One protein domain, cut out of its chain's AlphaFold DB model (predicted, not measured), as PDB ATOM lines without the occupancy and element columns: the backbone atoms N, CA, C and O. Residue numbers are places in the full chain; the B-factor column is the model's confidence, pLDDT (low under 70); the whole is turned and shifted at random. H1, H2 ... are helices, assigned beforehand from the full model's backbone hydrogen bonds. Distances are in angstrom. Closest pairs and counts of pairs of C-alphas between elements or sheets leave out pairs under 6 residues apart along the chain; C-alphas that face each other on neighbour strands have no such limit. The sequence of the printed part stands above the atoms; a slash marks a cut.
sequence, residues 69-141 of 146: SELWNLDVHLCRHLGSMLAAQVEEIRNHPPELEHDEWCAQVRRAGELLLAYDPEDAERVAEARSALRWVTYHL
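Overview. This is residues 69 to 141 of the 146 residues of an uncharacterized protein of Nocardioides ganghwensis (UniProt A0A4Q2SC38). Two long helices, H2 and H3, lie side by side as a hairpin, and a third, H4, folds back at a slant and packs on residues 112 to 116 of H3. The centres of these three make a triangle, while the short H1 precedes H2 at one end of the longest axis and the loop of residues 90 to 101 is at the other. The printed part has 73 residues with four named helices, H1 to H4 in that order, and no named strand; its class is all helix. It is compact, with a radius of gyration of the C-alphas of 12.8 A, and spans 41 by 20 by 16 A, only just a rod.

Along the chain. Find C-alpha 69 at (11.039, -34.220, -14.881), where H1, residues 69 to 72, begins. H2 runs from residue 74 to 89, over 22.1 A. H3 begins at C-alpha 102, at (47.039, -41.966, -0.457), and runs 22.5 A to residue 117. H4, residues 124 to 139, runs 22.8 A to C-alpha 139 at (41.174, -33.947, -14.385).

Arrangement. H1 and H2 meet only through their link. Look at Gly 83 and Gly 113, the closest C-alphas of the hairpin H2 and H3, which touch at 3.9 A, at a shallow tilt of 26 degrees, opposite ways. H3 and H4 form a second hairpin, at a steep tilt of 43 degrees; H3 touches H4 with residues 112 to 116 alone, and the closest C-alphas, of Ala 112 and Ala 133, are 4.9 A apart. H2 and H4 are close but not clearly touching, with the C-alphas of Cys 79 and Ala 130 closest at 7.6 A. H1 is apart from H3 and H4. In H2, H3 and H4 every O i to N i+4 pair is within hydrogen-bond range; H1 is too short for such a pair.

Size, cuts and confidence. The C-alphas farthest apart are those of Ser 69 and Pro 98, at 42.5 A. The printed part has no cut; the link from H2 to H3 is long, with 12 residues. The model's pLDDT is under 70 at residues 69 to 73.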
ATOM      1  N   SER A  69      10.119 -34.207 -16.027       55.12
ATOM      2  CA  SER A  69      11.039 -34.220 -14.881       55.12
ATOM      3  C   SER A  69      12.153 -35.251 -15.051       55.12
ATOM      4  O   SER A  69      13.307 -34.928 -14.833       55.12
ATOM      5  N   GLU A  70      11.853 -36.465 -15.520       52.22
ATOM      6  CA  GLU A  70      12.855 -37.526 -15.710       52.22
ATOM      7  C   GLU A  70      13.844 -37.239 -16.847       52.22
ATOM      8  O   GLU A  70      14.985 -37.691 -16.792       52.22
ATOM      9  N   LEU A  71      13.444 -36.445 -17.845       50.00
ATOM     10  CA  LEU A  71      14.334 -36.018 -18.927       50.00
ATOM     11  C   LEU A  71      15.380 -34.992 -18.453       50.00
ATOM     12  O   LEU A  71      16.505 -35.006 -18.943       50.00
ATOM     13  N   TRP A  72      15.009 -34.125 -17.503       55.62
ATOM     14  CA  TRP A  72      15.919 -33.184 -16.832       55.62
ATOM     15  C   TRP A  72      16.613 -33.804 -15.604       55.62
ATOM     16  O   TRP A  72      17.673 -33.341 -15.197       55.62
ATOM     17  N   ASN A  73      16.091 -34.916 -15.073       64.62
ATOM     18  CA  ASN A  73      16.729 -35.713 -14.021       64.62
ATOM     19  C   ASN A  73      17.831 -36.636 -14.548       64.62
ATOM     20  O   ASN A  73      18.390 -37.392 -13.756       64.62
ATOM     21  N   LEU A  74      18.161 -36.610 -15.845       78.69
ATOM     22  CA  LEU A  74      19.326 -37.345 -16.332       78.69
ATOM     23  C   LEU A  74      20.591 -36.843 -15.633       78.69
ATOM     24  O   LEU A  74      21.369 -37.653 -15.148       78.69
ATOM     25  N   ASP A  75      20.740 -35.527 -15.484       81.81
ATOM     26  CA  ASP A  75      21.875 -34.932 -14.776       81.81
ATOM     27  C   ASP A  75      21.896 -35.366 -13.305       81.81
ATOM     28  O   ASP A  75      22.942 -35.749 -12.786       81.81
ATOM     29  N   VAL A  76      20.726 -35.405 -12.654       85.50
ATOM     30  CA  VAL A  76      20.576 -35.895 -11.273       85.50
ATOM     31  C   VAL A  76      20.971 -37.361 -11.162       85.50
ATOM     32  O   VAL A  76      21.714 -37.743 -10.259       85.50
ATOM     33  N   HIS A  77      20.479 -38.191 -12.077       85.38
ATOM     34  CA  HIS A  77      20.766 -39.614 -12.102       85.38
ATOM     35  C   HIS A  77      22.255 -39.874 -12.341       85.38
ATOM     36  O   HIS A  77      22.853 -40.647 -11.599       85.38
ATOM     37  N   LEU A  78      22.861 -39.199 -13.320       89.62
ATOM     38  CA  LEU A  78      24.277 -39.340 -13.651       89.62
ATOM     39  C   LEU A  78      25.178 -38.846 -12.516       89.62
ATOM     40  O   LEU A  78      26.104 -39.561 -12.145       89.62
ATOM     41  N   CYS A  79      24.889 -37.681 -11.923       92.06
ATOM     42  CA  CYS A  79      25.660 -37.168 -10.786       92.06
ATOM     43  C   CYS A  79      25.588 -38.129  -9.599       92.06
ATOM     44  O   CYS A  79      26.619 -38.519  -9.062       92.06
ATOM     45  N   ARG A  80      24.388 -38.596  -9.236       92.25
ATOM     46  CA  ARG A  80      24.233 -39.539  -8.121       92.25
ATOM     47  C   ARG A  80      24.865 -40.893  -8.407       92.25
ATOM     48  O   ARG A  80      25.453 -41.481  -7.510       92.25
ATOM     49  N   HIS A  81      24.752 -41.396  -9.634       92.88
ATOM     50  CA  HIS A  81      25.363 -42.664 -10.009       92.88
ATOM     51  C   HIS A  81      26.891 -42.591  -9.921       92.88
ATOM     52  O   HIS A  81      27.497 -43.432  -9.262       92.88
ATOM     53  N   LEU A  82      27.492 -41.547 -10.501       94.25
ATOM     54  CA  LEU A  82      28.930 -41.307 -10.413       94.25
ATOM     55  C   LEU A  82      29.379 -41.102  -8.961       94.25
ATOM     56  O   LEU A  82      30.357 -41.707  -8.535       94.25
ATOM     57  N   GLY A  83      28.646 -40.303  -8.181       95.62
ATOM     58  CA  GLY A  83      28.956 -40.068  -6.772       95.62
ATOM     59  C   GLY A  83      28.924 -41.348  -5.934       95.62
ATOM     60  O   GLY A  83      29.850 -41.600  -5.166       95.62
ATOM     61  N   SER A  84      27.920 -42.207  -6.145       93.62
ATOM     62  CA  SER A  84      27.854 -43.537  -5.524       93.62
ATOM     63  C   SER A  84      29.019 -44.435  -5.935       93.62
ATOM     64  O   SER A  84      29.561 -45.139  -5.088       93.62
ATOM     65  N   MET A  85      29.412 -44.426  -7.215       94.38
ATOM     66  CA  MET A  85      30.560 -45.206  -7.686       94.38
ATOM     67  C   MET A  85      31.855 -44.763  -7.007       94.38
ATOM     68  O   MET A  85      32.563 -45.605  -6.466       94.38
ATOM     69  N   LEU A  86      32.125 -43.454  -6.968       93.69
ATOM     70  CA  LEU A  86      33.320 -42.910  -6.317       93.69
ATOM     71  C   LEU A  86      33.352 -43.250  -4.824       93.69
ATOM     72  O   LEU A  86      34.386 -43.667  -4.315       93.69
ATOM     73  N   ALA A  87      32.218 -43.132  -4.129       91.44
ATOM     74  CA  ALA A  87      32.127 -43.480  -2.714       91.44
ATOM     75  C   ALA A  87      32.365 -44.977  -2.451       91.44
ATOM     76  O   ALA A  87      32.997 -45.326  -1.458       91.44
ATOM     77  N   ALA A  88      31.877 -45.854  -3.333       89.81
ATOM     78  CA  ALA A  88      32.052 -47.299  -3.203       89.81
ATOM     79  C   ALA A  88      33.478 -47.755  -3.544       89.81
ATOM     80  O   ALA A  88      33.998 -48.662  -2.905       89.81
ATOM     81  N   GLN A  89      34.102 -47.131  -4.544       88.44
ATOM     82  CA  GLN A  89      35.401 -47.555  -5.066       88.44
ATOM     83  C   GLN A  89      36.583 -46.912  -4.345       88.44
ATOM     84  O   GLN A  89      37.706 -47.361  -4.536       88.44
ATOM     85  N   VAL A  90      36.368 -45.897  -3.502       90.62
ATOM     86  CA  VAL A  90      37.472 -45.122  -2.912       90.62
ATOM     87  C   VAL A  90      38.497 -45.965  -2.149       90.62
ATOM     88  O   VAL A  90      39.679 -45.655  -2.178       90.62
ATOM     89  N   GLU A  91      38.064 -47.047  -1.503       82.25
ATOM     90  CA  GLU A  91      38.955 -47.946  -0.755       82.25
ATOM     91  C   GLU A  91      39.689 -48.949  -1.657       82.25
ATOM     92  O   GLU A  91      40.679 -49.553  -1.249       82.25
ATOM     93  N   GLU A  92      39.220 -49.122  -2.893       85.75
ATOM     94  CA  GLU A  92      39.810 -50.006  -3.897       85.75
ATOM     95  C   GLU A  92      40.824 -49.278  -4.792       85.75
ATOM     96  O   GLU A  92      41.651 -49.932  -5.434       85.75
ATOM     97  N   ILE A  93      40.802 -47.939  -4.808       84.56
ATOM     98  CA  ILE A  93      41.718 -47.109  -5.594       84.56
ATOM     99  C   ILE A  93      43.136 -47.239  -5.031       84.56
ATOM    100  O   ILE A  93      43.441 -46.799  -3.921       84.56
ATOM    101  N   ARG A  94      44.019 -47.854  -5.822       81.62
ATOM    102  CA  ARG A  94      45.445 -48.020  -5.490       81.62
ATOM    103  C   ARG A  94      46.331 -46.962  -6.131       81.62
ATOM    104  O   ARG A  94      47.417 -46.707  -5.621       81.62
ATOM    105  N   ASN A  95      45.865 -46.370  -7.226       86.44
ATOM    106  CA  ASN A  95      46.576 -45.325  -7.940       86.44
ATOM    107  C   ASN A  95      46.208 -43.954  -7.366       86.44
ATOM    108  O   ASN A  95      45.064 -43.693  -6.999       86.44
ATOM    109  N   HIS A  96      47.206 -43.089  -7.241       90.12
ATOM    110  CA  HIS A  96      47.027 -41.713  -6.810       90.12
ATOM    111  C   HIS A  96      48.110 -40.834  -7.448       90.12
ATOM    112  O   HIS A  96      49.195 -41.338  -7.764       90.12
ATOM    113  N   PRO A  97      47.860 -39.522  -7.603       89.19
ATOM    114  CA  PRO A  97      48.881 -38.584  -8.045       89.19
ATOM    115  C   PRO A  97      50.120 -38.653  -7.138       89.19
ATOM    116  O   PRO A  97      49.964 -38.698  -5.914       89.19
ATOM    117  N   PRO A  98      51.347 -38.649  -7.688       88.31
ATOM    118  CA  PRO A  98      52.570 -38.795  -6.899       88.31
ATOM    119  C   PRO A  98      52.814 -37.621  -5.939       88.31
ATOM    120  O   PRO A  98      53.626 -37.738  -5.025       88.31
ATOM    121  N   GLU A  99      52.134 -36.491  -6.140       91.00
ATOM    122  CA  GLU A  99      52.207 -35.315  -5.273       91.00
ATOM    123  C   GLU A  99      51.311 -35.408  -4.027       91.00
ATOM    124  O   GLU A  99      51.412 -34.543  -3.156       91.00
ATOM    125  N   LEU A 100      50.428 -36.409  -3.945       91.19
ATOM    126  CA  LEU A 100      49.469 -36.581  -2.856       91.19
ATOM    127  C   LEU A 100      49.740 -37.867  -2.078       91.19
ATOM    128  O   LEU A 100      50.062 -38.904  -2.654       91.19
ATOM    129  N   GLU A 101      49.529 -37.810  -0.766       93.50
ATOM    130  CA  GLU A 101      49.456 -39.013   0.062       93.50
ATOM    131  C   GLU A 101      48.156 -39.778  -0.227       93.50
ATOM    132  O   GLU A 101      47.109 -39.176  -0.490       93.50
ATOM    133  N   HIS A 102      48.193 -41.110  -0.135       91.06
ATOM    134  CA  HIS A 102      47.039 -41.966  -0.457       91.06
ATOM    135  C   HIS A 102      45.791 -41.638   0.378       91.06
ATOM    136  O   HIS A 102      44.682 -41.593  -0.157       91.06
ATOM    137  N   ASP A 103      45.959 -41.326   1.664       92.69
ATOM    138  CA  ASP A 103      44.845 -40.939   2.539       92.69
ATOM    139  C   ASP A 103      44.228 -39.591   2.131       92.69
ATOM    140  O   ASP A 103      43.004 -39.420   2.162       92.69
ATOM    141  N   GLU A 104      45.063 -38.634   1.716       94.06
ATOM    142  CA  GLU A 104      44.609 -37.330   1.227       94.06
ATOM    143  C   GLU A 104      43.861 -37.487  -0.099       94.06
ATOM    144  O   GLU A 104      42.788 -36.907  -0.286       94.06
ATOM    145  N   TRP A 105      44.379 -38.333  -0.985       93.81
ATOM    146  CA  TRP A 105      43.721 -38.695  -2.231       93.81
ATOM    147  C   TRP A 105      42.341 -39.311  -1.991       93.81
ATOM    148  O   TRP A 105      41.338 -38.807  -2.501       93.81
ATOM    149  N   CYS A 106      42.256 -40.329  -1.133       94.19
ATOM    150  CA  CYS A 106      40.993 -40.951  -0.746       94.19
ATOM    151  C   CYS A 106      39.995 -39.929  -0.175       94.19
ATOM    152  O   CYS A 106      38.796 -39.991  -0.459       94.19
ATOM    153  N   ALA A 107      40.462 -38.964   0.623       94.75
ATOM    154  CA  ALA A 107      39.607 -37.905   1.154       94.75
ATOM    155  C   ALA A 107      39.060 -36.984   0.048       94.75
ATOM    156  O   ALA A 107      37.878 -36.629   0.076       94.75
ATOM    157  N   GLN A 108      39.880 -36.628  -0.945       95.50
ATOM    158  CA  GLN A 108      39.439 -35.828  -2.092       95.50
ATOM    159  C   GLN A 108      38.414 -36.580  -2.954       95.50
ATOM    160  O   GLN A 108      37.386 -36.000  -3.312       95.50
ATOM    161  N   VAL A 109      38.630 -37.877  -3.206       95.56
ATOM    162  CA  VAL A 109      37.680 -38.739  -3.932       95.56
ATOM    163  C   VAL A 109      36.337 -38.817  -3.202       95.56
ATOM    164  O   VAL A 109      35.293 -38.588  -3.818       95.56
ATOM    165  N   ARG A 110      36.342 -39.079  -1.882       95.81
ATOM    166  CA  ARG A 110      35.109 -39.107  -1.067       95.81
ATOM    167  C   ARG A 110      34.369 -37.782  -1.147       95.81
ATOM    168  O   ARG A 110      33.174 -37.768  -1.433       95.81
ATOM    169  N   ARG A 111      35.088 -36.669  -0.982       96.56
ATOM    170  CA  ARG A 111      34.505 -35.328  -1.071       96.56
ATOM    171  C   ARG A 111      33.861 -35.084  -2.434       96.56
ATOM    172  O   ARG A 111      32.743 -34.584  -2.492       96.56
ATOM    173  N   ALA A 112      34.527 -35.442  -3.531       96.25
ATOM    174  CA  ALA A 112      33.945 -35.315  -4.865       96.25
ATOM    175  C   ALA A 112      32.668 -36.161  -5.006       96.25
ATOM    176  O   ALA A 112      31.659 -35.665  -5.509       96.25
ATOM    177  N   GLY A 113      32.677 -37.401  -4.505       96.38
ATOM    178  CA  GLY A 113      31.505 -38.278  -4.495       96.38
ATOM    179  C   GLY A 113      30.321 -37.704  -3.710       96.38
ATOM    180  O   GLY A 113      29.198 -37.681  -4.214       96.38
ATOM    181  N   GLU A 114      30.570 -37.171  -2.513       96.94
ATOM    182  CA  GLU A 114      29.557 -36.532  -1.662       96.94
ATOM    183  C   GLU A 114      28.915 -35.313  -2.336       96.94
ATOM    184  O   GLU A 114      27.689 -35.187  -2.344       96.94
ATOM    185  N   LEU A 115      29.721 -34.447  -2.958       96.88
ATOM    186  CA  LEU A 115      29.216 -33.268  -3.670       96.88
ATOM    187  C   LEU A 115      28.333 -33.652  -4.869       96.88
ATOM    188  O   LEU A 115      27.337 -32.985  -5.143       96.88
ATOM    189  N   LEU A 116      28.659 -34.742  -5.569       96.00
ATOM    190  CA  LEU A 116      27.846 -35.249  -6.677       96.00
ATOM    191  C   LEU A 116      26.544 -35.906  -6.197       96.00
ATOM    192  O   LEU A 116      25.505 -35.769  -6.846       96.00
ATOM    193  N   LEU A 117      26.574 -36.593  -5.053       95.25
ATOM    194  CA  LEU A 117      25.381 -37.169  -4.425       95.25
ATOM    195  C   LEU A 117      24.410 -36.090  -3.937       95.25
ATOM    196  O   LEU A 117      23.193 -36.255  -4.063       95.25
ATOM    197  N   ALA A 118      24.952 -34.981  -3.430       93.88
ATOM    198  CA  ALA A 118      24.204 -33.814  -2.977       93.88
ATOM    199  C   ALA A 118      23.676 -32.929  -4.121       93.88
ATOM    200  O   ALA A 118      23.080 -31.889  -3.845       93.88
ATOM    201  N   TYR A 119      23.876 -33.313  -5.390       91.75
ATOM    202  CA  TYR A 119      23.387 -32.537  -6.524       91.75
ATOM    203  C   TYR A 119      21.868 -32.351  -6.463       91.75
ATOM    204  O   TYR A 119      21.088 -33.314  -6.468       91.75
ATOM    205  N   ASP A 120      21.480 -31.081  -6.465       86.19
ATOM    206  CA  ASP A 120      20.108 -30.615  -6.548       86.19
ATOM    207  C   ASP A 120      20.046 -29.511  -7.616       86.19
ATOM    208  O   ASP A 120      20.710 -28.486  -7.460       86.19
ATOM    209  N   PRO A 121      19.303 -29.705  -8.722       84.50
ATOM    210  CA  PRO A 121      19.209 -28.714  -9.789       84.50
ATOM    211  C   PRO A 121      18.483 -27.429  -9.364       84.50
ATOM    212  O   PRO A 121      18.627 -26.413 -10.045       84.50
ATOM    213  N   GLU A 122      17.718 -27.459  -8.271       84.69
ATOM    214  CA  GLU A 122      16.999 -26.294  -7.745       84.69
ATOM    215  C   GLU A 122      17.875 -25.440  -6.806       84.69
ATOM    216  O   GLU A 122      17.536 -24.291  -6.514       84.69
ATOM    217  N   ASP A 123      19.025 -25.964  -6.367       85.75
ATOM    218  CA  ASP A 123      19.973 -25.279  -5.487       85.75
ATOM    219  C   ASP A 123      21.230 -24.849  -6.267       85.75
ATOM    220  O   ASP A 123      22.081 -25.653  -6.654       85.75
ATOM    221  N   ALA A 124      21.365 -23.539  -6.491       82.62
ATOM    222  CA  ALA A 124      22.464 -22.970  -7.269       82.62
ATOM    223  C   ALA A 124      23.854 -23.244  -6.665       82.62
ATOM    224  O   ALA A 124      24.829 -23.349  -7.416       82.62
ATOM    225  N   GLU A 125      23.956 -23.366  -5.340       92.50
ATOM    226  CA  GLU A 125      25.211 -23.685  -4.661       92.50
ATOM    227  C   GLU A 125      25.584 -25.147  -4.915       92.50
ATOM    228  O   GLU A 125      26.688 -25.427  -5.388       92.50
ATOM    229  N   ARG A 126      24.623 -26.068  -4.770       90.25
ATOM    230  CA  ARG A 126      24.820 -27.498  -5.076       90.25
ATOM    231  C   ARG A 126      25.175 -27.744  -6.533       90.25
ATOM    232  O   ARG A 126      26.037 -28.572  -6.831       90.25
ATOM    233  N   VAL A 127      24.578 -26.994  -7.457       88.81
ATOM    234  CA  VAL A 127      24.951 -27.048  -8.878       88.81
ATOM    235  C   VAL A 127      26.410 -26.619  -9.085       88.81
ATOM    236  O   VAL A 127      27.130 -27.242  -9.872       88.81
ATOM    237  N   ALA A 128      26.871 -25.562  -8.412       89.88
ATOM    238  CA  ALA A 128      28.248 -25.083  -8.529       89.88
ATOM    239  C   ALA A 128      29.263 -26.063  -7.913       89.88
ATOM    240  O   ALA A 128      30.316 -26.323  -8.510       89.88
ATOM    241  N   GLU A 129      28.930 -26.646  -6.763       95.94
ATOM    242  CA  GLU A 129      29.725 -27.681  -6.100       95.94
ATOM    243  C   GLU A 129      29.856 -28.934  -6.971       95.94
ATOM    244  O   GLU A 129      30.973 -29.366  -7.261       95.94
ATOM    245  N   ALA A 130      28.739 -29.467  -7.476       93.31
ATOM    246  CA  ALA A 130      28.738 -30.642  -8.343       93.31
ATOM    247  C   ALA A 130      29.522 -30.399  -9.639       93.31
ATOM    248  O   ALA A 130      30.283 -31.258 -10.077       93.31
ATOM    249  N   ARG A 131      29.421 -29.205 -10.241       92.50
ATOM    250  CA  ARG A 131      30.250 -28.837 -11.404       92.50
ATOM    251  C   ARG A 131      31.739 -28.828 -11.082       92.50
ATOM    252  O   ARG A 131      32.539 -29.235 -11.923       92.50
ATOM    253  N   SER A 132      32.111 -28.346  -9.901       96.25
ATOM    254  CA  SER A 132      33.507 -28.330  -9.459       96.25
ATOM    255  C   SER A 132      34.014 -29.754  -9.226       96.25
ATOM    256  O   SER A 132      35.095 -30.094  -9.705       96.25
ATOM    257  N   ALA A 133      33.195 -30.610  -8.612       96.00
ATOM    258  CA  ALA A 133      33.479 -32.031  -8.442       96.00
ATOM    259  C   ALA A 133      33.625 -32.759  -9.790       96.00
ATOM    260  O   ALA A 133      34.610 -33.457  -9.996       96.00
ATOM    261  N   LEU A 134      32.723 -32.535 -10.755       95.69
ATOM    262  CA  LEU A 134      32.834 -33.115 -12.102       95.69
ATOM    263  C   LEU A 134      34.134 -32.707 -12.803       95.69
ATOM    264  O   LEU A 134      34.781 -33.539 -13.437       95.69
ATOM    265  N   ARG A 135      34.539 -31.436 -12.691       96.62
ATOM    266  CA  ARG A 135      35.810 -30.963 -13.259       96.62
ATOM    267  C   ARG A 135      37.005 -31.646 -12.610       96.62
ATOM    268  O   ARG A 135      37.907 -32.061 -13.329       96.62
ATOM    269  N   TRP A 136      36.985 -31.776 -11.287       96.25
ATOM    270  CA  TRP A 136      38.013 -32.489 -10.538       96.25
ATOM    271  C   TRP A 136      38.113 -33.952 -10.996       96.25
ATOM    272  O   TRP A 136      39.181 -34.372 -11.424       96.25
ATOM    273  N   VAL A 137      36.991 -34.683 -11.059       94.56
ATOM    274  CA  VAL A 137      36.947 -36.078 -11.549       94.56
ATOM    275  C   VAL A 137      37.496 -36.186 -12.972       94.56
ATOM    276  O   VAL A 137      38.244 -37.104 -13.283       94.56
ATOM    277  N   THR A 138      37.158 -35.229 -13.838       94.62
ATOM    278  CA  THR A 138      37.639 -35.219 -15.229       94.62
ATOM    279  C   THR A 138      39.154 -35.014 -15.311       94.62
ATOM    280  O   THR A 138      39.803 -35.615 -16.161       94.62
ATOM    281  N   TYR A 139      39.727 -34.180 -14.441       94.75
ATOM    282  CA  TYR A 139      41.174 -33.947 -14.385       94.75
ATOM    283  C   TYR A 139      41.945 -35.182 -13.894       94.75
ATOM    284  O   TYR A 139      43.072 -35.419 -14.310       94.75
ATOM    285  N   HIS A 140      41.297 -35.982 -13.056       92.06
ATOM    286  CA  HIS A 140      41.868 -37.119 -12.341       92.06
ATOM    287  C   HIS A 140      41.444 -38.485 -12.900       92.06
ATOM    288  O   HIS A 140      41.608 -39.516 -12.258       92.06
ATOM    289  N   LEU A 141      40.871 -38.502 -14.104       89.56
ATOM    290  CA  LEU A 141      40.199 -39.675 -14.663       89.56
ATOM    291  C   LEU A 141      41.155 -40.858 -14.896       89.56
ATOM    292  O   LEU A 141      40.737 -42.004 -14.822       89.56
TER     293      LEU A 141